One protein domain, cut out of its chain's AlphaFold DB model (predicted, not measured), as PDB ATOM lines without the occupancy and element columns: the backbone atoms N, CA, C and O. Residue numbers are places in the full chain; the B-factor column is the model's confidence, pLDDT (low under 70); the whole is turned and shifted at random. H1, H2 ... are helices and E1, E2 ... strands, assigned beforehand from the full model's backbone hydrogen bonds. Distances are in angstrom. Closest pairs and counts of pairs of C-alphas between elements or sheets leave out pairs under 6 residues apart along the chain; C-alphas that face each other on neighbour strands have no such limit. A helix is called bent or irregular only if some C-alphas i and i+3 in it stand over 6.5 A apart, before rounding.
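What this domain is: This is residues 291 to 488 of the 500 residues of an uncharacterized protein of Candidatus Woesebacteria bacterium (UniProt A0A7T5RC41). A rounded body of crossed helices has H4 and H6 crossing at its core, with H3 and H7 packed on H6, H2 on H3 and H4, and H1 and H9 crossing H4. A small hairpin of two short strands, E1 and E2, lies beside H4, H6 and H9, while H8 and H5 are far from the middle. The printed part has 198 residues, mostly helix, in the order H1 H2 H3 H4 H5 H6 E1 E2 H7 H8 H9, with E1 and E2 antiparallel. It is compact, with a radius of gyration of the C-alphas of 16.0 A and spans of 47 by 40 by 31 A.

Where its parts are: E1 is residues 421 to 423 and E2 residues 429 to 431; C-alpha 421 is at (132.999, 159.819, 209.455). H6 is residues 403 to 417, 21.0 A long, and H4 residues 364 to 382, 27.1 A. H3, residues 337 to 358, is 33.2 A long and irregular: C-alphas 338 and 341 are 7.5 A apart. H2 is residues 312 to 332, 30.6 A, and H7 residues 435 to 454, 28.9 A. H1 is residues 294 to 303, beginning at C-alpha (150.889, 168.411, 202.829). H5 is residues 385 to 390 and H8 residues 457 to 464. H9 is residues 470 to 488, 27.1 A, ending at C-alpha (147.913, 164.745, 186.314).

How they stand to each other: In the hairpin E1 and E2, N 422 and O 430 are within hydrogen-bond range at 3.0 A, as are N 430 and O 422 at 2.8 A. The closest C-alphas of E1 and H6 are Val 421 and Leu 415, 5.5 A apart. H6 touches H4, Gly 408 and Tyr 375 closest at 4.6 A between C-alphas, at a steep tilt of 45 degrees, opposite ways. H4 is the hub, touching five helices. Its residues 376 to 380 touch H9, about perpendicular at 71 degrees, but only just; the C-alphas of Val 380 and Arg 480 are closest at 6.1 A. H1 touches H4, with C-alphas 300 and 373 closest at 6.0 A. H3, H6 and H7 form a bundle, three helices packed together. H2 touches H3, C-alphas 329 and 344 closest at 4.4 A, at a steep tilt of 56 degrees. H7 and H8 only just touch, only at the corner, with 3 pairs of C-alphas within 8 A. H5 touches no helix. Every O i to N i+4 pair is within range in H1, H4, H5, H6, H8 and H9, but 14 of 17 in H2, 15 of 18 in H3 and 14 of 16 in H7.

The domain as a whole: The C-alphas farthest apart, Asp 309 and Ala 457, are 47.0 A apart. The printed part has no cut; its one long link is H5 to H6. Mean pLDDT of the printed part is 75.4; residues 305 to 315, 331 to 340 and 381 to 403 are among those under 70.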
ATOM      1  N   ALA A 291     156.091 167.221 206.721       64.12
ATOM      2  CA  ALA A 291     155.637 168.169 205.703       64.12
ATOM      3  C   ALA A 291     155.405 167.519 204.321       64.12
ATOM      4  O   ALA A 291     154.594 168.013 203.540       64.12
ATOM      5  N   LYS A 292     156.006 166.363 204.012       64.62
ATOM      6  CA  LYS A 292     155.703 165.627 202.767       64.62
ATOM      7  C   LYS A 292     154.239 165.157 202.705       64.62
ATOM      8  O   LYS A 292     153.731 164.881 201.624       64.62
ATOM      9  N   LYS A 293     153.500 165.163 203.823       67.56
ATOM     10  CA  LYS A 293     152.059 164.854 203.862       67.56
ATOM     11  C   LYS A 293     151.145 166.032 203.497       67.56
ATOM     12  O   LYS A 293     149.932 165.855 203.394       67.56
ATOM     13  N   ILE A 294     151.685 167.222 203.202       68.94
ATOM     14  CA  ILE A 294     150.889 168.411 202.829       68.94
ATOM     15  C   ILE A 294     149.973 168.155 201.628       68.94
ATOM     16  O   ILE A 294     148.841 168.643 201.613       68.94
ATOM     17  N   GLY A 295     150.429 167.403 200.621       68.75
ATOM     18  CA  GLY A 295     149.593 167.049 199.470       68.75
ATOM     19  C   GLY A 295     148.302 166.343 199.900       68.75
ATOM     20  O   GLY A 295     147.209 166.722 199.467       68.75
ATOM     21  N   TYR A 296     148.423 165.399 200.836       72.56
ATOM     22  CA  TYR A 296     147.305 164.674 201.437       72.56
ATOM     23  C   TYR A 296     146.448 165.564 202.333       72.56
ATOM     24  O   TYR A 296     145.225 165.510 202.231       72.56
ATOM     25  N   TRP A 297     147.045 166.452 203.131       73.94
ATOM     26  CA  TRP A 297     146.292 167.427 203.934       73.94
ATOM     27  C   TRP A 297     145.476 168.396 203.073       73.94
ATOM     28  O   TRP A 297     144.332 168.712 203.405       73.94
ATOM     29  N   ASN A 298     146.015 168.821 201.929       73.44
ATOM     30  CA  ASN A 298     145.305 169.666 200.971       73.44
ATOM     31  C   ASN A 298     144.144 168.919 200.304       73.44
ATOM     32  O   ASN A 298     143.096 169.510 200.061       73.44
ATOM     33  N   ILE A 299     144.314 167.632 199.985       76.88
ATOM     34  CA  ILE A 299     143.225 166.781 199.480       76.88
ATOM     35  C   ILE A 299     142.164 166.585 200.558       76.88
ATOM     36  O   ILE A 299     140.987 166.798 200.296       76.88
ATOM     37  N   SER A 300     142.580 166.254 201.778       76.62
ATOM     38  CA  SER A 300     141.693 166.055 202.917       76.62
ATOM     39  C   SER A 300     140.859 167.297 203.216       76.62
ATOM     40  O   SER A 300     139.647 167.204 203.376       76.62
ATOM     41  N   SER A 301     141.484 168.477 203.187       73.06
ATOM     42  CA  SER A 301     140.799 169.758 203.390       73.06
ATOM     43  C   SER A 301     139.773 170.070 202.298       73.06
ATOM     44  O   SER A 301     138.783 170.741 202.570       73.06
ATOM     45  N   GLU A 302     139.996 169.593 201.071       76.75
ATOM     46  CA  GLU A 302     139.070 169.760 199.945       76.75
ATOM     47  C   GLU A 302     137.848 168.844 200.081       76.75
ATOM     48  O   GLU A 302     136.721 169.272 199.827       76.75
ATOM     49  N   ILE A 303     138.059 167.588 200.482       79.81
ATOM     50  CA  ILE A 303     136.991 166.582 200.504       79.81
ATOM     51  C   ILE A 303     136.248 166.495 201.832       79.81
ATOM     52  O   ILE A 303     135.073 166.138 201.818       79.81
ATOM     53  N   ILE A 304     136.862 166.851 202.964       80.88
ATOM     54  CA  ILE A 304     136.166 166.912 204.252       80.88
ATOM     55  C   ILE A 304     135.381 168.227 204.334       80.88
ATOM     56  O   ILE A 304     135.906 169.271 204.726       80.88
ATOM     57  N   ASN A 305     134.100 168.142 203.973       61.59
ATOM     58  CA  ASN A 305     133.096 169.208 203.985       61.59
ATOM     59  C   ASN A 305     133.515 170.544 203.361       61.59
ATOM     60  O   ASN A 305     133.372 171.604 203.970       61.59
ATOM     61  N   THR A 306     134.001 170.439 202.124       52.72
ATOM     62  CA  THR A 306     133.898 171.360 200.973       52.72
ATOM     63  C   THR A 306     134.178 172.870 201.106       52.72
ATOM     64  O   THR A 306     134.425 173.442 200.054       52.72
ATOM     65  N   TYR A 307     134.243 173.539 202.274       47.00
ATOM     66  CA  TYR A 307     134.629 174.970 202.421       47.00
ATOM     67  C   TYR A 307     135.044 175.395 203.857       47.00
ATOM     68  O   TYR A 307     134.554 176.406 204.366       47.00
ATOM     69  N   THR A 308     135.939 174.689 204.561       46.91
ATOM     70  CA  THR A 308     136.518 175.250 205.810       46.91
ATOM     71  C   THR A 308     137.922 175.817 205.595       46.91
ATOM     72  O   THR A 308     138.844 175.058 205.326       46.91
ATOM     73  N   ASP A 309     138.063 177.137 205.786       47.34
ATOM     74  CA  ASP A 309     139.242 178.025 205.620       47.34
ATOM     75  C   ASP A 309     140.509 177.679 206.448       47.34
ATOM     76  O   ASP A 309     141.384 178.528 206.640       47.34
ATOM     77  N   LYS A 310     140.645 176.464 206.991       53.94
ATOM     78  CA  LYS A 310     141.826 176.105 207.793       53.94
ATOM     79  C   LYS A 310     142.970 175.635 206.892       53.94
ATOM     80  O   LYS A 310     142.800 174.735 206.075       53.94
ATOM     81  N   GLY A 311     144.137 176.263 207.043       55.56
ATOM     82  CA  GLY A 311     145.347 175.937 206.285       55.56
ATOM     83  C   GLY A 311     146.049 174.659 206.761       55.56
ATOM     84  O   GLY A 311     145.800 174.167 207.861       55.56
ATOM     85  N   ALA A 312     146.987 174.163 205.945       58.84
ATOM     86  CA  ALA A 312     147.803 172.967 206.201       58.84
ATOM     87  C   ALA A 312     148.544 172.972 207.562       58.84
ATOM     88  O   ALA A 312     148.868 171.916 208.098       58.84
ATOM     89  N   GLU A 313     148.772 174.150 208.150       58.19
ATOM     90  CA  GLU A 313     149.449 174.333 209.442       58.19
ATOM     91  C   GLU A 313     148.702 173.701 210.629       58.19
ATOM     92  O   GLU A 313     149.331 173.172 211.542       58.19
ATOM     93  N   THR A 314     147.364 173.681 210.618       62.59
ATOM     94  CA  THR A 314     146.592 173.031 211.700       62.59
ATOM     95  C   THR A 314     146.786 171.511 211.702       62.59
ATOM     96  O   THR A 314     146.868 170.902 212.768       62.59
ATOM     97  N   TYR A 315     146.922 170.901 210.523       68.75
ATOM     98  CA  TYR A 315     147.132 169.458 210.378       68.75
ATOM     99  C   TYR A 315     148.524 169.030 210.832       68.75
ATOM    100  O   TYR A 315     148.666 167.988 211.462       68.75
ATOM    101  N   PHE A 316     149.530 169.870 210.591       70.44
ATOM    102  CA  PHE A 316     150.903 169.615 211.014       70.44
ATOM    103  C   PHE A 316     151.028 169.432 212.531       70.44
ATOM    104  O   PHE A 316     151.690 168.503 212.989       70.44
ATOM    105  N   ASN A 317     150.354 170.275 213.318       72.00
ATOM    106  CA  ASN A 317     150.377 170.175 214.780       72.00
ATOM    107  C   ASN A 317     149.726 168.881 215.275       72.00
ATOM    108  O   ASN A 317     150.249 168.231 216.176       72.00
ATOM    109  N   ILE A 318     148.595 168.507 214.674       74.81
ATOM    110  CA  ILE A 318     147.856 167.296 215.045       74.81
ATOM    111  C   ILE A 318     148.648 166.055 214.656       74.81
ATOM    112  O   ILE A 318     148.749 165.132 215.452       74.81
ATOM    113  N   ALA A 319     149.258 166.051 213.474       77.31
ATOM    114  CA  ALA A 319     150.085 164.939 213.043       77.31
ATOM    115  C   ALA A 319     151.352 164.826 213.907       77.31
ATOM    116  O   ALA A 319     151.621 163.753 214.429       77.31
ATOM    117  N   THR A 320     152.053 165.933 214.196       78.19
ATOM    118  CA  THR A 320     153.192 165.938 215.146       78.19
ATOM    119  C   THR A 320     152.788 165.336 216.492       78.19
ATOM    120  O   THR A 320     153.522 164.549 217.081       78.19
ATOM    121  N   PHE A 321     151.601 165.689 216.975       79.44
ATOM    122  CA  PHE A 321     151.057 165.173 218.220       79.44
ATOM    123  C   PHE A 321     150.711 163.674 218.163       79.44
ATOM    124  O   PHE A 321     151.024 162.953 219.108       79.44
ATOM    125  N   LEU A 322     150.114 163.197 217.065       84.00
ATOM    126  CA  LEU A 322     149.854 161.770 216.841       84.00
ATOM    127  C   LEU A 322     151.160 160.969 216.795       84.00
ATOM    128  O   LEU A 322     151.252 159.965 217.491       84.00
ATOM    129  N   TYR A 323     152.182 161.455 216.085       86.06
ATOM    130  CA  TYR A 323     153.505 160.822 216.046       86.06
ATOM    131  C   TYR A 323     154.164 160.787 217.429       86.06
ATOM    132  O   TYR A 323     154.639 159.743 217.850       86.06
ATOM    133  N   LEU A 324     154.128 161.877 218.205       84.06
ATOM    134  CA  LEU A 324     154.654 161.867 219.579       84.06
ATOM    135  C   LEU A 324     153.992 160.796 220.461       84.06
ATOM    136  O   LEU A 324     154.666 160.151 221.263       84.06
ATOM    137  N   LEU A 325     152.674 160.625 220.329       83.31
ATOM    138  CA  LEU A 325     151.921 159.594 221.043       83.31
ATOM    139  C   LEU A 325     152.237 158.183 220.534       83.31
ATOM    140  O   LEU A 325     152.341 157.265 221.346       83.31
ATOM    141  N   HIS A 326     152.378 158.026 219.219       87.94
ATOM    142  CA  HIS A 326     152.729 156.777 218.554       87.94
ATOM    143  C   HIS A 326     154.120 156.297 218.993       87.94
ATOM    144  O   HIS A 326     154.232 155.207 219.549       87.94
ATOM    145  N   GLU A 327     155.152 157.141 218.880       85.06
ATOM    146  CA  GLU A 327     156.530 156.791 219.264       85.06
ATOM    147  C   GLU A 327     156.655 156.481 220.763       85.06
ATOM    148  O   GLU A 327     157.377 155.575 221.182       85.06
ATOM    149  N   GLU A 328     155.896 157.182 221.610       78.62
ATOM    150  CA  GLU A 328     155.796 156.827 223.029       78.62
ATOM    151  C   GLU A 328     155.090 155.477 223.253       78.62
ATOM    152  O   GLU A 328     155.388 154.749 224.207       78.62
ATOM    153  N   GLY A 329     154.172 155.109 222.362       76.31
ATOM    154  CA  GLY A 329     153.581 153.781 222.297       76.31
ATOM    155  C   GLY A 329     154.646 152.688 222.215       76.31
ATOM    156  O   GLY A 329     154.580 151.752 223.011       76.31
ATOM    157  N   HIS A 330     155.673 152.838 221.369       76.69
ATOM    158  CA  HIS A 330     156.755 151.846 221.220       76.69
ATOM    159  C   HIS A 330     157.546 151.638 222.521       76.69
ATOM    160  O   HIS A 330     157.986 150.528 222.828       76.69
ATOM    161  N   ARG A 331     157.676 152.675 223.359       69.50
ATOM    162  CA  ARG A 331     158.278 152.550 224.697       69.50
ATOM    163  C   ARG A 331     157.404 151.745 225.657       69.50
ATOM    164  O   ARG A 331     157.905 150.973 226.477       69.50
ATOM    165  N   LEU A 332     156.097 151.987 225.627       61.91
ATOM    166  CA  LEU A 332     155.130 151.329 226.509       61.91
ATOM    167  C   LEU A 332     154.821 149.893 226.064       61.91
ATOM    168  O   LEU A 332     154.480 149.054 226.903       61.91
ATOM    169  N   PHE A 333     154.979 149.629 224.770       61.38
ATOM    170  CA  PHE A 333     154.693 148.376 224.090       61.38
ATOM    171  C   PHE A 333     155.859 148.035 223.154       61.38
ATOM    172  O   PHE A 333     155.738 148.210 221.945       61.38
ATOM    173  N   PRO A 334     156.998 147.556 223.693       55.59
ATOM    174  CA  PRO A 334     158.124 147.154 222.858       55.59
ATOM    175  C   PRO A 334     157.650 146.095 221.851       55.59
ATOM    176  O   PRO A 334     157.086 145.073 222.248       55.59
ATOM    177  N   GLU A 335     157.826 146.412 220.567       55.97
ATOM    178  CA  GLU A 335     157.128 145.842 219.407       55.97
ATOM    179  C   GLU A 335     156.970 144.318 219.385       55.97
ATOM    180  O   GLU A 335     157.877 143.549 219.720       55.97
ATOM    181  N   TYR A 336     155.837 143.891 218.824       50.53
ATOM    182  CA  TYR A 336     155.529 142.508 218.475       50.53
ATOM    183  C   TYR A 336     155.393 142.343 216.949       50.53
ATOM    184  O   TYR A 336     154.293 142.133 216.437       50.53
ATOM    185  N   GLY A 337     156.505 142.425 216.209       54.34
ATOM    186  CA  GLY A 337     156.545 142.116 214.768       54.34
ATOM    187  C   GLY A 337     155.517 142.901 213.939       54.34
ATOM    188  O   GLY A 337     155.355 144.098 214.140       54.34
ATOM    189  N   LEU A 338     154.780 142.219 213.050       53.91
ATOM    190  CA  LEU A 338     153.808 142.809 212.104       53.91
ATOM    191  C   LEU A 338     152.688 143.654 212.755       53.91
ATOM    192  O   LEU A 338     152.012 144.407 212.062       53.91
ATOM    193  N   TYR A 339     152.480 143.547 214.071       66.56
ATOM    194  CA  TYR A 339     151.449 144.295 214.798       66.56
ATOM    195  C   TYR A 339     151.990 145.474 215.614       66.56
ATOM    196  O   TYR A 339     151.185 146.152 216.253       66.56
ATOM    197  N   GLY A 340     153.314 145.699 215.620       69.12
ATOM    198  CA  GLY A 340     153.971 146.756 216.401       69.12
ATOM    199  C   GLY A 340     153.264 148.099 216.239       69.12
ATOM    200  O   GLY A 340     152.736 148.624 217.216       69.12
ATOM    201  N   GLU A 341     153.093 148.525 214.992       77.50
ATOM    202  CA  GLU A 341     152.416 149.776 214.625       77.50
ATOM    203  C   GLU A 341     150.955 149.842 215.078       77.50
ATOM    204  O   GLU A 341     150.476 150.856 215.572       77.50
ATOM    205  N   THR A 342     150.209 148.735 214.988       79.62
ATOM    206  CA  THR A 342     148.803 148.731 215.425       79.62
ATOM    207  C   THR A 342     148.683 148.919 216.938       79.62
ATOM    208  O   THR A 342     147.777 149.611 217.409       79.62
ATOM    209  N   THR A 343     149.609 148.335 217.704       76.62
ATOM    210  CA  THR A 343     149.646 148.465 219.167       76.62
ATOM    211  C   THR A 343     150.145 149.827 219.656       76.62
ATOM    212  O   THR A 343     150.043 150.110 220.850       76.62
ATOM    213  N   THR A 344     150.634 150.688 218.764       83.38
ATOM    214  CA  THR A 344     151.066 152.057 219.079       83.38
ATOM    215  C   THR A 344     150.083 153.094 218.533       83.38
ATOM    216  O   THR A 344     149.650 153.977 219.282       83.38
ATOM    217  N   ASP A 345     149.596 152.911 217.305       88.12
ATOM    218  CA  ASP A 345     148.603 153.766 216.651       88.12
ATOM    219  C   ASP A 345     147.257 153.818 217.374       88.12
ATOM    220  O   ASP A 345     146.726 154.900 217.641       88.12
ATOM    221  N   ILE A 346     146.678 152.663 217.720       87.69
ATOM    222  CA  ILE A 346     145.346 152.627 218.337       87.69
ATOM    223  C   ILE A 346     145.345 153.373 219.687       87.69
ATOM    224  O   ILE A 346     144.503 154.265 219.877       87.69
ATOM    225  N   PRO A 347     146.284 153.105 220.619       83.69
ATOM    226  CA  PRO A 347     146.398 153.892 221.842       83.69
ATOM    227  C   PRO A 347     146.678 155.376 221.595       83.69
ATOM    228  O   PRO A 347     146.132 156.211 222.330       83.69
ATOM    229  N   ALA A 348     147.481 155.728 220.584       86.94
ATOM    230  CA  ALA A 348     147.750 157.118 220.222       86.94
ATOM    231  C   ALA A 348     146.462 157.842 219.802       86.94
ATOM    232  O   ALA A 348     146.128 158.885 220.372       86.94
ATOM    233  N   VAL A 349     145.662 157.246 218.914       91.00
ATOM    234  CA  VAL A 349     144.380 157.803 218.453       91.00
ATOM    235  C   VAL A 349     143.370 157.929 219.589       91.00
ATOM    236  O   VAL A 349     142.788 159.000 219.787       91.00
ATOM    237  N   VAL A 350     143.178 156.875 220.389       87.81
ATOM    238  CA  VAL A 350     142.272 156.910 221.553       87.81
ATOM    239  C   VAL A 350     142.700 157.997 222.540       87.81
ATOM    240  O   VAL A 350     141.868 158.662 223.167       87.81
ATOM    241  N   THR A 351     144.005 158.191 222.706       82.00
ATOM    242  CA  THR A 351     144.555 159.232 223.573       82.00
ATOM    243  C   THR A 351     144.289 160.620 223.025       82.00
ATOM    244  O   THR A 351     143.684 161.426 223.735       82.00
ATOM    245  N   ALA A 352     144.617 160.849 221.758       84.69
ATOM    246  CA  ALA A 352     144.399 162.117 221.086       84.69
ATOM    247  C   ALA A 352     142.929 162.552 221.103       84.69
ATOM    248  O   ALA A 352     142.619 163.688 221.463       84.69
ATOM    249  N   VAL A 353     142.006 161.642 220.781       87.69
ATOM    250  CA  VAL A 353     140.567 161.942 220.713       87.69
ATOM    251  C   VAL A 353     139.977 162.250 222.085       87.69
ATOM    252  O   VAL A 353     139.206 163.197 222.226       87.69
ATOM    253  N   LYS A 354     140.346 161.491 223.119       82.88
ATOM    254  CA  LYS A 354     139.892 161.767 224.491       82.88
ATOM    255  C   LYS A 354     140.467 163.081 225.022       82.88
ATOM    256  O   LYS A 354     139.709 163.854 225.591       82.88
ATOM    257  N   MET A 355     141.750 163.373 224.780       78.38
ATOM    258  CA  MET A 355     142.343 164.670 225.144       78.38
ATOM    259  C   MET A 355     141.598 165.822 224.462       78.38
ATOM    260  O   MET A 355     141.236 166.785 225.124       78.38
ATOM    261  N   ALA A 356     141.262 165.690 223.178       79.56
ATOM    262  CA  ALA A 356     140.476 166.692 222.457       79.56
ATOM    263  C   ALA A 356     139.001 166.782 222.887       79.56
ATOM    264  O   ALA A 356     138.360 167.811 222.700       79.56
ATOM    265  N   SER A 357     138.433 165.711 223.446       80.38
ATOM    266  CA  SER A 357     137.076 165.730 224.007       80.38
ATOM    267  C   SER A 357     137.036 166.355 225.403       80.38
ATOM    268  O   SER A 357     136.055 167.014 225.744       80.38
ATOM    269  N   ASP A 358     138.066 166.118 226.216       71.94
ATOM    270  CA  ASP A 358     138.150 166.588 227.603       71.94
ATOM    271  C   ASP A 358     138.716 168.016 227.695       71.94
ATOM    272  O   ASP A 358     138.440 168.736 228.659       71.94
ATOM    273  N   ASN A 359     139.485 168.436 226.686       62.91
ATOM    274  CA  ASN A 359     140.101 169.750 226.589       62.91
ATOM    275  C   ASN A 359     139.521 170.531 225.392       62.91
ATOM    276  O   ASN A 359     139.772 170.191 224.239       62.91
ATOM    277  N   GLU A 360     138.780 171.618 225.659       54.97
ATOM    278  CA  GLU A 360     138.180 172.492 224.627       54.97
ATOM    279  C   GLU A 360     139.223 173.189 223.719       54.97
ATOM    280  O   GLU A 360     138.855 173.868 222.757       54.97
ATOM    281  N   GLU A 361     140.518 173.055 224.020       53.00
ATOM    282  CA  GLU A 361     141.616 173.717 223.312       53.00
ATOM    283  C   GLU A 361     142.074 172.975 222.045       53.00
ATOM    284  O   GLU A 361     142.500 173.625 221.087       53.00
ATOM    285  N   LEU A 362     141.948 171.642 222.000       58.16
ATOM    286  CA  LEU A 362     142.118 170.856 220.776       58.16
ATOM    287  C   LEU A 362     140.738 170.657 220.150       58.16
ATOM    288  O   LEU A 362     139.904 169.928 220.677       58.16
ATOM    289  N   TYR A 363     140.473 171.303 219.012       74.19
ATOM    290  CA  TYR A 363     139.196 171.127 218.328       74.19
ATOM    291  C   TYR A 363     139.025 169.662 217.924       74.19
ATOM    292  O   TYR A 363     139.672 169.186 216.996       74.19
ATOM    293  N   LEU A 364     138.103 168.965 218.583       81.12
ATOM    294  CA  LEU A 364     137.815 167.554 218.341       81.12
ATOM    295  C   LEU A 364     137.582 167.224 216.862       81.12
ATOM    296  O   LEU A 364     138.107 166.237 216.361       81.12
ATOM    297  N   ASN A 365     136.863 168.086 216.138       81.69
ATOM    298  CA  ASN A 365     136.695 167.932 214.694       81.69
ATOM    299  C   ASN A 365     138.029 167.982 213.945       81.69
ATOM    300  O   ASN A 365     138.213 167.199 213.023       81.69
ATOM    301  N   ASP A 366     138.952 168.870 214.317       78.94
ATOM    302  CA  ASP A 366     140.266 168.935 213.677       78.94
ATOM    303  C   ASP A 366     141.087 167.679 214.003       78.94
ATOM    304  O   ASP A 366     141.757 167.156 213.118       78.94
ATOM    305  N   VAL A 367     140.998 167.149 215.230       83.69
ATOM    306  CA  VAL A 367     141.675 165.896 215.607       83.69
ATOM    307  C   VAL A 367     141.132 164.716 214.808       83.69
ATOM    308  O   VAL A 367     141.920 163.973 214.231       83.69
ATOM    309  N   ILE A 368     139.809 164.579 214.676       87.75
ATOM    310  CA  ILE A 368     139.207 163.537 213.830       87.75
ATOM    311  C   ILE A 368     139.604 163.717 212.358       87.75
ATOM    312  O   ILE A 368     139.887 162.725 211.689       87.75
ATOM    313  N   LYS A 369     139.691 164.960 211.858       83.19
ATOM    314  CA  LYS A 369     140.231 165.231 210.516       83.19
ATOM    315  C   LYS A 369     141.666 164.739 210.386       83.19
ATOM    316  O   LYS A 369     141.945 164.012 209.446       83.19
ATOM    317  N   GLY A 370     142.546 165.110 211.316       83.06
ATOM    318  CA  GLY A 370     143.955 164.715 211.298       83.06
ATOM    319  C   GLY A 370     144.139 163.200 211.345       83.06
ATOM    320  O   GLY A 370     144.874 162.671 210.521       83.06
ATOM    321  N   VAL A 371     143.404 162.505 212.222       89.25
ATOM    322  CA  VAL A 371     143.372 161.031 212.278       89.25
ATOM    323  C   VAL A 371     142.938 160.460 210.928       89.25
ATOM    324  O   VAL A 371     143.644 159.642 210.350       89.25
ATOM    325  N   LEU A 372     141.814 160.922 210.374       88.75
ATOM    326  CA  LEU A 372     141.344 160.459 209.069       88.75
ATOM    327  C   LEU A 372     142.399 160.676 207.974       88.75
ATOM    328  O   LEU A 372     142.652 159.758 207.198       88.75
ATOM    329  N   THR A 373     143.000 161.868 207.893       84.19
ATOM    330  CA  THR A 373     143.981 162.172 206.848       84.19
ATOM    331  C   THR A 373     145.241 161.331 206.973       84.19
ATOM    332  O   THR A 373     145.768 160.886 205.958       84.19
ATOM    333  N   GLU A 374     145.727 161.140 208.193       84.38
ATOM    334  CA  GLU A 374     146.949 160.396 208.469       84.38
ATOM    335  C   GLU A 374     146.811 158.951 207.991       84.38
ATOM    336  O   GLU A 374     147.500 158.525 207.064       84.38
ATOM    337  N   TYR A 375     145.814 158.242 208.515       87.06
ATOM    338  CA  TYR A 375     145.660 156.811 208.269       87.06
ATOM    339  C   TYR A 375     145.159 156.477 206.862       87.06
ATOM    340  O   TYR A 375     145.528 155.445 206.304       87.06
ATOM    341  N   VAL A 376     144.376 157.354 206.224       85.06
ATOM    342  CA  VAL A 376     144.044 157.158 204.803       85.06
ATOM    343  C   VAL A 376     145.251 157.428 203.902       85.06
ATOM    344  O   VAL A 376     145.385 156.774 202.869       85.06
ATOM    345  N   SER A 377     146.147 158.355 204.271       79.31
ATOM    346  CA  SER A 377     147.355 158.626 203.483       79.31
ATOM    347  C   SER A 377     148.315 157.437 203.485       79.31
ATOM    348  O   SER A 377     148.840 157.107 202.423       79.31
ATOM    349  N   GLU A 378     148.450 156.732 204.611       78.94
ATOM    350  CA  GLU A 378     149.230 155.489 204.698       78.94
ATOM    351  C   GLU A 378     148.689 154.417 203.745       78.94
ATOM    352  O   GLU A 378     149.435 153.846 202.955       78.94
ATOM    353  N   ILE A 379     147.368 154.215 203.703       78.69
ATOM    354  CA  ILE A 379     146.748 153.216 202.812       78.69
ATOM    355  C   ILE A 379     146.882 153.589 201.335       78.69
ATOM    356  O   ILE A 379     147.100 152.729 200.477       78.69
ATOM    357  N   VAL A 380     146.705 154.868 201.004       77.25
ATOM    358  CA  VAL A 380     146.774 155.350 199.618       77.25
ATOM    359  C   VAL A 380     148.201 155.300 199.079       77.25
ATOM    360  O   VAL A 380     148.386 155.049 197.889       77.25
ATOM    361  N   THR A 381     149.198 155.532 199.936       69.75
ATOM    362  CA  THR A 381     150.611 155.544 199.544       69.75
ATOM    363  C   THR A 381     151.275 154.177 199.620       69.75
ATOM    364  O   THR A 381     152.067 153.868 198.739       69.75
ATOM    365  N   GLY A 382     150.966 153.372 200.638       65.06
ATOM    366  CA  GLY A 382     151.664 152.114 200.915       65.06
ATOM    367  C   GLY A 382     151.141 150.897 200.159       65.06
ATOM    368  O   GLY A 382     151.739 149.832 200.251       65.06
ATOM    369  N   VAL A 383     150.051 151.025 199.391       66.31
ATOM    370  CA  VAL A 383     149.488 149.911 198.608       66.31
ATOM    371  C   VAL A 383     149.210 150.341 197.168       66.31
ATOM    372  O   VAL A 383     148.515 151.339 196.928       66.31
ATOM    373  N   SER A 384     149.703 149.568 196.193       64.25
ATOM    374  CA  SER A 384     149.363 149.759 194.775       64.25
ATOM    375  C   SER A 384     147.852 149.629 194.525       64.25
ATOM    376  O   SER A 384     147.128 149.015 195.310       64.25
ATOM    377  N   ASP A 385     147.336 150.225 193.443       63.59
ATOM    378  CA  ASP A 385     145.913 150.069 193.102       63.59
ATOM    379  C   ASP A 385     145.583 148.588 192.874       63.59
ATOM    380  O   ASP A 385     144.577 148.086 193.370       63.59
ATOM    381  N   GLU A 386     146.455 147.878 192.159       58.94
ATOM    382  CA  GLU A 386     146.310 146.459 191.864       58.94
ATOM    383  C   GLU A 386     146.269 145.610 193.142       58.94
ATOM    384  O   GLU A 386     145.338 144.818 193.302       58.94
ATOM    385  N   ALA A 387     147.198 145.815 194.084       59.25
ATOM    386  CA  ALA A 387     147.215 145.078 195.350       59.25
ATOM    387  C   ALA A 387     146.026 145.427 196.255       59.25
ATOM    388  O   ALA A 387     145.471 144.539 196.906       59.25
ATOM    389  N   TRP A 388     145.571 146.686 196.248       64.56
ATOM    390  CA  TRP A 388     144.355 147.091 196.955       64.56
ATOM    391  C   TRP A 388     143.130 146.320 196.438       64.56
ATOM    392  O   TRP A 388     142.366 145.761 197.229       64.56
ATOM    393  N   PHE A 389     142.973 146.214 195.113       55.31
ATOM    394  CA  PHE A 389     141.870 145.476 194.487       55.31
ATOM    395  C   PHE A 389     141.991 143.949 194.624       55.31
ATOM    396  O   PHE A 389     140.970 143.261 194.704       55.31
ATOM    397  N   GLU A 390     143.203 143.392 194.636       53.03
ATOM    398  CA  GLU A 390     143.423 141.952 194.818       53.03
ATOM    399  C   GLU A 390     143.192 141.501 196.267       53.03
ATOM    400  O   GLU A 390     142.570 140.456 196.467       53.03
ATOM    401  N   GLY A 391     143.569 142.319 197.259       47.88
ATOM    402  CA  GLY A 391     143.316 142.092 198.691       47.88
ATOM    403  C   GLY A 391     141.860 142.288 199.144       47.88
ATOM    404  O   GLY A 391     141.564 142.168 200.328       47.88
ATOM    405  N   HIS A 392     140.942 142.602 198.222       48.00
ATOM    406  CA  HIS A 392     139.492 142.685 198.472       48.00
ATOM    407  C   HIS A 392     138.694 141.620 197.694       48.00
ATOM    408  O   HIS A 392     137.461 141.637 197.684       48.00
ATOM    409  N   ARG A 393     139.367 140.658 197.046       42.81
ATOM    410  CA  ARG A 393     138.716 139.432 196.553       42.81
ATOM    411  C   ARG A 393     138.632 138.449 197.722       42.81
ATOM    412  O   ARG A 393     139.608 138.307 198.438       42.81
ATOM    413  N   GLU A 394     137.498 137.764 197.913       40.31
ATOM    414  CA  GLU A 394     137.253 136.756 198.976       40.31
ATOM    415  C   GLU A 394     138.157 135.495 198.886       40.31
ATOM    416  O   GLU A 394     137.688 134.365 199.014       40.31
ATOM    417  N   ASN A 395     139.458 135.644 198.646       33.91
ATOM    418  CA  ASN A 395     140.422 134.556 198.594       33.91
ATOM    419  C   ASN A 395     141.439 134.704 199.732       33.91
ATOM    420  O   ASN A 395     141.711 135.797 200.217       33.91
ATOM    421  N   GLU A 396     142.023 133.578 200.138       35.75
ATOM    422  CA  GLU A 396     142.944 133.368 201.273       35.75
ATOM    423  C   GLU A 396     144.262 134.189 201.228       35.75
ATOM    424  O   GLU A 396     145.203 133.920 201.972       35.75
ATOM    425  N   SER A 397     144.354 135.189 200.348       40.38
ATOM    426  CA  SER A 397     145.508 136.051 200.098       40.38
ATOM    427  C   SER A 397     145.376 137.471 200.664       40.38
ATOM    428  O   SER A 397     146.247 138.281 200.365       40.38
ATOM    429  N   ASN A 398     144.348 137.778 201.473       43.09
ATOM    430  CA  ASN A 398     144.153 139.076 202.156       43.09
ATOM    431  C   ASN A 398     145.210 139.337 203.242       43.09
ATOM    432  O   ASN A 398     144.899 139.548 204.411       43.09
ATOM    433  N   LYS A 399     146.483 139.286 202.869       46.84
ATOM    434  CA  LYS A 399     147.583 139.692 203.722       46.84
ATOM    435  C   LYS A 399     147.711 141.196 203.571       46.84
ATOM    436  O   LYS A 399     148.229 141.679 202.570       46.84
ATOM    437  N   VAL A 400     147.226 141.937 204.557       48.94
ATOM    438  CA  VAL A 400     147.747 143.282 204.779       48.94
ATOM    439  C   VAL A 400     149.194 143.077 205.228       48.94
ATOM    440  O   VAL A 400     149.438 142.548 206.309       48.94
ATOM    441  N   PHE A 401     150.144 143.343 204.331       51.91
ATOM    442  CA  PHE A 401     151.544 142.933 204.492       51.91
ATOM    443  C   PHE A 401     152.316 143.757 205.538       51.91
ATOM    444  O   PHE A 401     153.471 143.443 205.807       51.91
ATOM    445  N   GLU A 402     151.694 144.759 206.165       62.84
ATOM    446  CA  GLU A 402     152.398 145.762 206.963       62.84
ATOM    447  C   GLU A 402     151.539 146.314 208.112       62.84
ATOM    448  O   GLU A 402     150.330 146.524 207.961       62.84
ATOM    449  N   GLY A 403     152.174 146.567 209.260       68.44
ATOM    450  CA  GLY A 403     151.511 147.058 210.471       68.44
ATOM    451  C   GLY A 403     150.809 148.407 210.288       68.44
ATOM    452  O   GLY A 403     149.705 148.570 210.808       68.44
ATOM    453  N   TYR A 404     151.394 149.321 209.503       73.62
ATOM    454  CA  TYR A 404     150.837 150.651 209.208       73.62
ATOM    455  C   TYR A 404     149.535 150.588 208.401       73.62
ATOM    456  O   TYR A 404     148.569 151.305 208.664       73.62
ATOM    457  N   ILE A 405     149.469 149.696 207.408       77.75
ATOM    458  CA  ILE A 405     148.260 149.533 206.594       77.75
ATOM    459  C   ILE A 405     147.156 148.877 207.424       77.75
ATOM    460  O   ILE A 405     145.989 149.266 207.330       77.75
ATOM    461  N   LEU A 406     147.518 147.906 208.270       79.19
ATOM    462  CA  LEU A 406     146.571 147.231 209.151       79.19
ATOM    463  C   LEU A 406     145.975 148.202 210.176       79.19
ATOM    464  O   LEU A 406     144.750 148.244 210.327       79.19
ATOM    465  N   SER A 407     146.812 149.000 210.847       85.62
ATOM    466  CA  SER A 407     146.347 150.016 211.794       85.62
ATOM    467  C   SER A 407     145.427 151.021 211.101       85.62
ATOM    468  O   SER A 407     144.328 151.290 211.598       85.62
ATOM    469  N   GLY A 408     145.797 151.471 209.897       88.25
ATOM    470  CA  GLY A 408     144.980 152.372 209.097       88.25
ATOM    471  C   GLY A 408     143.596 151.810 208.763       88.25
ATOM    472  O   GLY A 408     142.592 152.501 208.953       88.25
ATOM    473  N   VAL A 409     143.505 150.549 208.322       86.81
ATOM    474  CA  VAL A 409     142.220 149.892 208.013       86.81
ATOM    475  C   VAL A 409     141.345 149.766 209.262       86.81
ATOM    476  O   VAL A 409     140.155 150.082 209.214       86.81
ATOM    477  N   LEU A 410     141.919 149.339 210.390       89.12
ATOM    478  CA  LEU A 410     141.186 149.185 211.651       89.12
ATOM    479  C   LEU A 410     140.634 150.528 212.153       89.12
ATOM    480  O   LEU A 410     139.474 150.605 212.563       89.12
ATOM    481  N   ILE A 411     141.435 151.594 212.070       93.44
ATOM    482  CA  ILE A 411     141.037 152.944 212.485       93.44
ATOM    483  C   ILE A 411     139.967 153.516 211.551       93.44
ATOM    484  O   ILE A 411     138.973 154.064 212.035       93.44
ATOM    485  N   LEU A 412     140.113 153.362 210.231       92.75
ATOM    486  CA  LEU A 412     139.099 153.813 209.272       92.75
ATOM    487  C   LEU A 412     137.768 153.083 209.450       92.75
ATOM    488  O   LEU A 412     136.724 153.735 209.424       92.75
ATOM    489  N   ASN A 413     137.793 151.769 209.683       92.69
ATOM    490  CA  ASN A 413     136.581 151.007 209.974       92.69
ATOM    491  C   ASN A 413     135.889 151.523 211.237       92.69
ATOM    492  O   ASN A 413     134.696 151.805 211.201       92.69
ATOM    493  N   ALA A 414     136.633 151.735 212.326       94.75
ATOM    494  CA  ALA A 414     136.066 152.290 213.554       94.75
ATOM    495  C   ALA A 414     135.470 153.695 213.329       94.75
ATOM    496  O   ALA A 414     134.403 154.020 213.861       94.75
ATOM    497  N   LEU A 415     136.121 154.546 212.524       94.69
ATOM    498  CA  LEU A 415     135.612 155.879 212.180       94.69
ATOM    499  C   LEU A 415     134.269 155.820 211.433       94.69
ATOM    500  O   LEU A 415     133.383 156.633 211.717       94.69
ATOM    501  N   THR A 416     134.097 154.882 210.500       94.31
ATOM    502  CA  THR A 416     132.868 154.767 209.699       94.31
ATOM    503  C   THR A 416     131.766 153.977 210.409       94.31
ATOM    504  O   THR A 416     130.613 154.419 210.417       94.31
ATOM    505  N   ASP A 417     132.095 152.882 211.103       94.00
ATOM    506  CA  ASP A 417     131.133 152.046 211.841       94.00
ATOM    507  C   ASP A 417     130.497 152.801 213.018       94.00
ATOM    508  O   ASP A 417     129.280 152.737 213.229       94.00
ATOM    509  N   SER A 418     131.286 153.618 213.725       94.12
ATOM    510  CA  SER A 418     130.778 154.528 214.762       94.12
ATOM    511  C   SER A 418     129.926 155.676 214.206       94.12
ATOM    512  O   SER A 418     129.241 156.374 214.957       94.12
ATOM    513  N   GLY A 419     129.966 155.908 212.890       91.19
ATOM    514  CA  GLY A 419     129.316 157.030 212.226       91.19
ATOM    515  C   GLY A 419     129.968 158.388 212.494       91.19
ATOM    516  O   GLY A 419     129.317 159.407 212.239       91.19
ATOM    517  N   LEU A 420     131.205 158.420 213.012       91.31
ATOM    518  CA  LEU A 420     131.997 159.646 213.155       91.31
ATOM    519  C   LEU A 420     132.366 160.248 211.806       91.31
ATOM    520  O   LEU A 420     132.385 161.470 211.684       91.31
ATOM    521  N   VAL A 421     132.649 159.410 210.814       91.81
ATOM    522  CA  VAL A 421     132.999 159.819 209.455       91.81
ATOM    523  C   VAL A 421     132.013 159.182 208.491       91.81
ATOM    524  O   VAL A 421     131.753 157.986 208.588       91.81
ATOM    525  N   ARG A 422     131.450 159.977 207.575       90.19
ATOM    526  CA  ARG A 422     130.537 159.474 206.542       90.19
ATOM    527  C   ARG A 422     130.750 160.127 205.196       90.19
ATOM    528  O   ARG A 422     131.114 161.301 205.132       90.19
ATOM    529  N   ILE A 423     130.432 159.406 204.126       87.88
ATOM    530  CA  ILE A 423     130.329 160.028 202.803       87.88
ATOM    531  C   ILE A 423     129.022 160.801 202.705       87.88
ATOM    532  O   ILE A 423     127.928 160.284 202.945       87.88
ATOM    533  N   ASN A 424     129.144 162.073 202.342       86.00
ATOM    534  CA  ASN A 424     128.012 162.966 202.191       86.00
ATOM    535  C   ASN A 424     127.401 162.852 200.781       86.00
ATOM    536  O   ASN A 424     127.975 162.290 199.846       86.00
ATOM    537  N   ARG A 425     126.201 163.415 200.602       83.00
ATOM    538  CA  ARG A 425     125.464 163.338 199.323       83.00
ATOM    539  C   ARG A 425     126.152 164.059 198.160       83.00
ATOM    540  O   ARG A 425     125.800 163.802 197.013       83.00
ATOM    541  N   GLU A 426     127.075 164.970 198.451       80.94
ATOM    542  CA  GLU A 426     127.830 165.747 197.463       80.94
ATOM    543  C   GLU A 426     129.113 165.020 197.018       80.94
ATOM    544  O   GLU A 426     129.826 165.512 196.146       80.94
ATOM    545  N   GLY A 427     129.394 163.835 197.575       79.88
ATOM    546  CA  GLY A 427     130.598 163.056 197.285       79.88
ATOM    547  C   GLY A 427     131.836 163.507 198.067       79.88
ATOM    548  O   GLY A 427     132.949 163.151 197.680       79.88
ATOM    549  N   GLY A 428     131.647 164.298 199.128       85.38
ATOM    550  CA  GLY A 428     132.659 164.636 200.132       85.38
ATOM    551  C   GLY A 428     132.483 163.830 201.424       85.38
ATOM    552  O   GLY A 428     131.738 162.853 201.466       85.38
ATOM    553  N   ILE A 429     133.162 164.253 202.489       88.62
ATOM    554  CA  ILE A 429     133.201 163.579 203.790       88.62
ATOM    555  C   ILE A 429     132.648 164.500 204.886       88.62
ATOM    556  O   ILE A 429     133.157 165.604 205.091       88.62
ATOM    557  N   ASP A 430     131.650 164.015 205.622       87.56
ATOM    558  CA  ASP A 430     131.116 164.618 206.843       87.56
ATOM    559  C   ASP A 430     131.847 164.076 208.083       87.56
ATOM    560  O   ASP A 430     132.077 162.870 208.196       87.56
ATOM    561  N   ILE A 431     132.132 164.954 209.055       87.75
ATOM    562  CA  ILE A 431     132.555 164.559 210.409       87.75
ATOM    563  C   ILE A 431     131.436 164.867 211.398       87.75
ATOM    564  O   ILE A 431     131.050 166.022 211.587       87.75
ATOM    565  N   ASN A 432     130.939 163.823 212.053       87.69
ATOM    566  CA  ASN A 432     129.832 163.859 212.995       87.69
ATOM    567  C   ASN A 432     130.303 163.486 214.410       87.69
ATOM    568  O   ASN A 432     129.923 162.447 214.958       87.69
ATOM    569  N   ALA A 433     131.141 164.343 215.003       83.25
ATOM    570  CA  ALA A 433     131.742 164.155 216.327       83.25
ATOM    571  C   ALA A 433     130.753 164.392 217.489       83.25
ATOM    572  O   ALA A 433     130.959 165.243 218.356       83.25
ATOM    573  N   THR A 434     129.644 163.649 217.510       85.00
ATOM    574  CA  THR A 434     128.730 163.614 218.661       85.00
ATOM    575  C   THR A 434     129.303 162.754 219.783       85.00
ATOM    576  O   THR A 434     130.043 161.806 219.537       85.00
ATOM    577  N   GLN A 435     128.906 163.039 221.025       84.62
ATOM    578  CA  GLN A 435     129.326 162.266 222.201       84.62
ATOM    579  C   GLN A 435     129.009 160.766 222.096       84.62
ATOM    580  O   GLN A 435     129.778 159.951 222.594       84.62
ATOM    581  N   ASP A 436     127.910 160.388 221.441       89.38
ATOM    582  CA  ASP A 436     127.554 158.976 221.274       89.38
ATOM    583  C   ASP A 436     128.446 158.288 220.233       89.38
ATOM    584  O   ASP A 436     128.990 157.222 220.517       89.38
ATOM    585  N   ASN A 437     128.691 158.926 219.084       91.12
ATOM    586  CA  ASN A 437     129.594 158.383 218.065       91.12
ATOM    587  C   ASN A 437     131.036 158.275 218.589       91.12
ATOM    588  O   ASN A 437     131.714 157.285 218.338       91.12
ATOM    589  N   LEU A 438     131.494 159.254 219.377       89.94
ATOM    590  CA  LEU A 438     132.821 159.225 220.003       89.94
ATOM    591  C   LEU A 438     132.974 158.062 220.985       89.94
ATOM    592  O   LEU A 438     134.018 157.415 221.011       89.94
ATOM    593  N   LYS A 439     131.939 157.779 221.785       89.81
ATOM    594  CA  LYS A 439     131.945 156.630 222.702       89.81
ATOM    595  C   LYS A 439     132.018 155.309 221.950       89.81
ATOM    596  O   LYS A 439     132.758 154.437 222.388       89.81
ATOM    597  N   LEU A 440     131.266 155.168 220.857       93.12
ATOM    598  CA  LEU A 440     131.309 153.971 220.013       93.12
ATOM    599  C   LEU A 440     132.700 153.791 219.401       93.12
ATOM    600  O   LEU A 440     133.307 152.745 219.581       93.12
ATOM    601  N   PHE A 441     133.247 154.847 218.801       95.00
ATOM    602  CA  PHE A 441     134.586 154.839 218.213       95.00
ATOM    603  C   PHE A 441     135.679 154.427 219.203       95.00
ATOM    604  O   PHE A 441     136.485 153.544 218.919       95.00
ATOM    605  N   ILE A 442     135.695 155.051 220.384       91.94
ATOM    606  CA  ILE A 442     136.660 154.724 221.437       91.94
ATOM    607  C   ILE A 442     136.481 153.274 221.893       91.94
ATOM    608  O   ILE A 442     137.475 152.573 222.053       91.94
ATOM    609  N   ALA A 443     135.240 152.826 222.103       90.50
ATOM    610  CA  ALA A 443     134.966 151.471 222.572       90.50
ATOM    611  C   ALA A 443     135.395 150.406 221.552       90.50
ATOM    612  O   ALA A 443     135.947 149.384 221.953       90.50
ATOM    613  N   ASP A 444     135.183 150.653 220.259       90.75
ATOM    614  CA  ASP A 444     135.600 149.746 219.188       90.75
ATOM    615  C   ASP A 444     137.128 149.625 219.137       90.75
ATOM    616  O   ASP A 444     137.666 148.516 219.139       90.75
ATOM    617  N   LEU A 445     137.840 150.756 219.188       90.62
ATOM    618  CA  LEU A 445     139.302 150.772 219.214       90.62
ATOM    619  C   LEU A 445     139.882 150.117 220.476       90.62
ATOM    620  O   LEU A 445     140.804 149.311 220.375       90.62
ATOM    621  N   GLU A 446     139.326 150.392 221.657       87.12
ATOM    622  CA  GLU A 446     139.750 149.744 222.909       87.12
ATOM    623  C   GLU A 446     139.472 148.234 222.906       87.12
ATOM    624  O   GLU A 446     140.242 147.460 223.479       87.12
ATOM    625  N   ALA A 447     138.395 147.790 222.252       85.88
ATOM    626  CA  ALA A 447     138.102 146.370 222.096       85.88
ATOM    627  C   ALA A 447     139.116 145.673 221.178       85.88
ATOM    628  O   ALA A 447     139.504 144.540 221.466       85.88
ATOM    629  N   VAL A 448     139.559 146.338 220.106       82.44
ATOM    630  CA  VAL A 448     140.635 145.849 219.231       82.44
ATOM    631  C   VAL A 448     141.968 145.820 219.981       82.44
ATOM    632  O   VAL A 448     142.626 144.782 219.993       82.44
ATOM    633  N   ASP A 449     142.329 146.901 220.676       80.38
ATOM    634  CA  ASP A 449     143.552 146.992 221.488       80.38
ATOM    635  C   ASP A 449     143.624 145.848 222.513       80.38
ATOM    636  O   ASP A 449     144.595 145.091 222.556       80.38
ATOM    637  N   ALA A 450     142.534 145.608 223.254       79.31
ATOM    638  CA  ALA A 450     142.437 144.523 224.233       79.31
ATOM    639  C   ALA A 450     142.766 143.134 223.649       79.31
ATOM    640  O   ALA A 450     143.343 142.292 224.344       79.31
ATOM    641  N   LYS A 451     142.440 142.886 222.373       79.50
ATOM    642  CA  LYS A 451     142.697 141.601 221.703       79.50
ATOM    643  C   LYS A 451     144.185 141.340 221.484       79.50
ATOM    644  O   LYS A 451     144.598 140.180 221.535       79.50
ATOM    645  N   PHE A 452     145.002 142.380 221.327       73.81
ATOM    646  CA  PHE A 452     146.454 142.229 221.216       73.81
ATOM    647  C   PHE A 452     147.099 141.772 222.536       73.81
ATOM    648  O   PHE A 452     148.051 140.989 222.520       73.81
ATOM    649  N   TYR A 453     146.532 142.144 223.692       70.69
ATOM    650  CA  TYR A 453     147.015 141.686 225.006       70.69
ATOM    651  C   TYR A 453     146.660 140.233 225.322       70.69
ATOM    652  O   TYR A 453     147.345 139.598 226.124       70.69
ATOM    653  N   GLU A 454     145.607 139.693 224.703       74.31
ATOM    654  CA  GLU A 454     145.209 138.292 224.880       74.31
ATOM    655  C   GLU A 454     146.229 137.320 224.254       74.31
ATOM    656  O   GLU A 454     146.313 136.171 224.688       74.31
ATOM    657  N   LYS A 455     147.025 137.779 223.271       68.62
ATOM    658  CA  LYS A 455     148.051 137.001 222.543       68.62
ATOM    659  C   LYS A 455     147.545 135.660 221.978       68.62
ATOM    660  O   LYS A 455     148.319 134.719 221.797       68.62
ATOM    661  N   ASP A 456     146.248 135.559 221.686       74.62
ATOM    662  CA  ASP A 456     145.648 134.379 221.063       74.62
ATOM    663  C   ASP A 456     145.930 134.370 219.554       74.62
ATOM    664  O   ASP A 456     145.459 135.232 218.815       74.62
ATOM    665  N   ALA A 457     146.677 133.368 219.084       70.88
ATOM    666  CA  ALA A 457     147.151 133.300 217.700       70.88
ATOM    667  C   ALA A 457     146.019 133.337 216.657       70.88
ATOM    668  O   ALA A 457     146.169 133.974 215.622       70.88
ATOM    669  N   LYS A 458     144.867 132.709 216.934       72.44
ATOM    670  CA  LYS A 458     143.717 132.705 216.007       72.44
ATOM    671  C   LYS A 458     143.026 134.060 215.939       72.44
ATOM    672  O   LYS A 458     142.483 134.435 214.904       72.44
ATOM    673  N   THR A 459     142.990 134.769 217.058       71.56
ATOM    674  CA  THR A 459     142.457 136.126 217.138       71.56
ATOM    675  C   THR A 459     143.358 137.094 216.379       71.56
ATOM    676  O   THR A 459     142.853 137.858 215.564       71.56
ATOM    677  N   LEU A 460     144.676 136.999 216.565       70.69
ATOM    678  CA  LEU A 460     145.656 137.802 215.827       70.69
ATOM    679  C   LEU A 460     145.629 137.509 214.320       70.69
ATOM    680  O   LEU A 460     145.600 138.442 213.522       70.69
ATOM    681  N   GLU A 461     145.526 136.233 213.933       71.19
ATOM    682  CA  GLU A 461     145.351 135.813 212.536       71.19
ATOM    683  C   GLU A 461     144.094 136.441 211.918       71.19
ATOM    684  O   GLU A 461     144.136 136.988 210.820       71.19
ATOM    685  N   ARG A 462     142.969 136.448 212.641       69.06
ATOM    686  CA  ARG A 462     141.738 137.101 212.166       69.06
ATOM    687  C   ARG A 462     141.879 138.612 212.042       69.06
ATOM    688  O   ARG A 462     141.352 139.173 211.090       69.06
ATOM    689  N   ILE A 463     142.562 139.260 212.984       70.88
ATOM    690  CA  ILE A 463     142.805 140.705 212.929       70.88
ATOM    691  C   ILE A 463     143.695 141.049 211.731       70.88
ATOM    692  O   ILE A 463     143.378 141.990 211.015       70.88
ATOM    693  N   SER A 464     144.727 140.252 211.424       67.19
ATOM    694  CA  SER A 464     145.557 140.468 210.224       67.19
ATOM    695  C   SER A 464     144.814 140.308 208.893       67.19
ATOM    696  O   SER A 464     145.335 140.703 207.856       67.19
ATOM    697  N   LEU A 465     143.603 139.742 208.916       68.19
ATOM    698  CA  LEU A 465     142.716 139.618 207.757       68.19
ATOM    699  C   LEU A 465     141.651 140.728 207.719       68.19
ATOM    700  O   LEU A 465     140.652 140.584 207.012       68.19
ATOM    701  N   ALA A 466     141.803 141.799 208.508       74.19
ATOM    702  CA  ALA A 466     140.869 142.919 208.502       74.19
ATOM    703  C   ALA A 466     140.754 143.529 207.095       74.19
ATOM    704  O   ALA A 466     141.750 143.785 206.423       74.19
ATOM    705  N   VAL A 467     139.515 143.775 206.672       77.88
ATOM    706  CA  VAL A 467     139.175 144.379 205.378       77.88
ATOM    707  C   VAL A 467     138.449 145.690 205.640       77.88
ATOM    708  O   VAL A 467     137.685 145.788 206.607       77.88
ATOM    709  N   ALA A 468     138.673 146.696 204.794       82.44
ATOM    710  CA  ALA A 468     137.920 147.938 204.873       82.44
ATOM    711  C   ALA A 468     136.422 147.661 204.669       82.44
ATOM    712  O   ALA A 468     136.019 146.947 203.748       82.44
ATOM    713  N   ASN A 469     135.574 148.219 205.531       85.56
ATOM    714  CA  ASN A 469     134.133 148.166 205.330       85.56
ATOM    715  C   ASN A 469     133.744 149.005 204.087       85.56
ATOM    716  O   ASN A 469     134.561 149.785 203.585       85.56
ATOM    717  N   PRO A 470     132.522 148.849 203.539       88.50
ATOM    718  CA  PRO A 470     132.149 149.523 202.293       88.50
ATOM    719  C   PRO A 470     132.328 151.048 202.339       88.50
ATOM    720  O   PRO A 470     132.847 151.634 201.397       88.50
ATOM    721  N   GLU A 471     131.978 151.687 203.457       89.38
ATOM    722  CA  GLU A 471     132.093 153.142 203.596       89.38
ATOM    723  C   GLU A 471     133.562 153.594 203.727       89.38
ATOM    724  O   GLU A 471     133.952 154.600 203.134       89.38
ATOM    725  N   ALA A 472     134.410 152.831 204.427       89.94
ATOM    726  CA  ALA A 472     135.854 153.068 204.471       89.94
ATOM    727  C   ALA A 472     136.505 152.870 203.090       89.94
ATOM    728  O   ALA A 472     137.389 153.637 202.707       89.94
ATOM    729  N   THR A 473     136.026 151.891 202.316       87.81
ATOM    730  CA  THR A 473     136.479 151.631 200.941       87.81
ATOM    731  C   THR A 473     136.178 152.825 200.039       87.81
ATOM    732  O   THR A 473     137.084 153.341 199.385       87.81
ATOM    733  N   ASP A 474     134.944 153.331 200.076       89.12
ATOM    734  CA  ASP A 474     134.543 154.495 199.286       89.12
ATOM    735  C   ASP A 474     135.370 155.753 199.650       89.12
ATOM    736  O   ASP A 474     135.712 156.562 198.780       89.12
ATOM    737  N   ILE A 475     135.738 155.923 200.930       89.69
ATOM    738  CA  ILE A 475     136.624 157.010 201.383       89.69
ATOM    739  C   ILE A 475     138.018 156.860 200.766       89.69
ATOM    740  O   ILE A 475     138.548 157.822 200.206       89.69
ATOM    741  N   ILE A 476     138.618 155.671 200.835       87.25
ATOM    742  CA  ILE A 476     139.949 155.405 200.268       87.25
ATOM    743  C   ILE A 476     139.947 155.673 198.758       87.25
ATOM    744  O   ILE A 476     140.841 156.355 198.246       87.25
ATOM    745  N   GLU A 477     138.917 155.218 198.041       87.06
ATOM    746  CA  GLU A 477     138.757 155.473 196.605       87.06
ATOM    747  C   GLU A 477     138.638 156.968 196.280       87.06
ATOM    748  O   GLU A 477     139.243 157.447 195.312       87.06
ATOM    749  N   LEU A 478     137.911 157.732 197.102       87.94
ATOM    750  CA  LEU A 478     137.807 159.183 196.963       87.94
ATOM    751  C   LEU A 478     139.181 159.860 197.072       87.94
ATOM    752  O   LEU A 478     139.513 160.688 196.215       87.94
ATOM    753  N   TYR A 479     139.994 159.491 198.067       86.81
ATOM    754  CA  TYR A 479     141.359 160.009 198.205       86.81
ATOM    755  C   TYR A 479     142.236 159.601 197.016       86.81
ATOM    756  O   TYR A 479     142.860 160.473 196.412       86.81
ATOM    757  N   ARG A 480     142.236 158.321 196.607       84.31
ATOM    758  CA  ARG A 480     143.010 157.839 195.442       84.31
ATOM    759  C   ARG A 480     142.671 158.620 194.174       84.31
ATOM    760  O   ARG A 480     143.570 159.069 193.459       84.31
ATOM    761  N   ARG A 481     141.381 158.840 193.901       85.56
ATOM    762  CA  ARG A 481     140.926 159.641 192.754       85.56
ATOM    763  C   ARG A 481     141.459 161.073 192.823       85.56
ATOM    764  O   ARG A 481     141.980 161.574 191.830       85.56
ATOM    765  N   LYS A 482     141.373 161.713 193.991       84.38
ATOM    766  CA  LYS A 482     141.832 163.095 194.199       84.38
ATOM    767  C   LYS A 482     143.346 163.253 194.095       84.38
ATOM    768  O   LYS A 482     143.813 164.244 193.536       84.38
ATOM    769  N   VAL A 483     144.112 162.276 194.580       78.38
ATOM    770  CA  VAL A 483     145.572 162.231 194.404       78.38
ATOM    771  C   VAL A 483     145.915 162.171 192.919       78.38
ATOM    772  O   VAL A 483     146.691 162.997 192.440       78.38
ATOM    773  N   LYS A 484     145.274 161.268 192.162       76.81
ATOM    774  CA  LYS A 484     145.468 161.163 190.709       76.81
ATOM    775  C   LYS A 484     145.134 162.472 189.996       76.81
ATOM    776  O   LYS A 484     145.963 162.964 189.239       76.81
ATOM    777  N   GLU A 485     143.971 163.069 190.269       79.50
ATOM    778  CA  GLU A 485     143.572 164.367 189.696       79.50
ATOM    779  C   GLU A 485     144.667 165.433 189.871       79.50
ATOM    780  O   GLU A 485     144.962 166.163 188.927       79.50
ATOM    781  N   LYS A 486     145.315 165.499 191.042       70.19
ATOM    782  CA  LYS A 486     146.370 166.487 191.318       70.19
ATOM    783  C   LYS A 486     147.721 166.141 190.687       70.19
ATOM    784  O   LYS A 486     148.401 167.060 190.236       70.19
ATOM    785  N   LEU A 487     148.084 164.861 190.595       56.25
ATOM    786  CA  LEU A 487     149.307 164.420 189.911       56.25
ATOM    787  C   LEU A 487     149.244 164.677 188.394       56.25
ATOM    788  O   LEU A 487     150.226 165.125 187.811       56.25
ATOM    789  N   PHE A 488     148.082 164.493 187.756       41.75
ATOM    790  CA  PHE A 488     147.913 164.745 186.314       41.75
ATOM    791  C   PHE A 488     147.853 166.233 185.930       41.75
ATOM    792  O   PHE A 488     148.051 166.572 184.766       41.75
TER     793      PHE A 488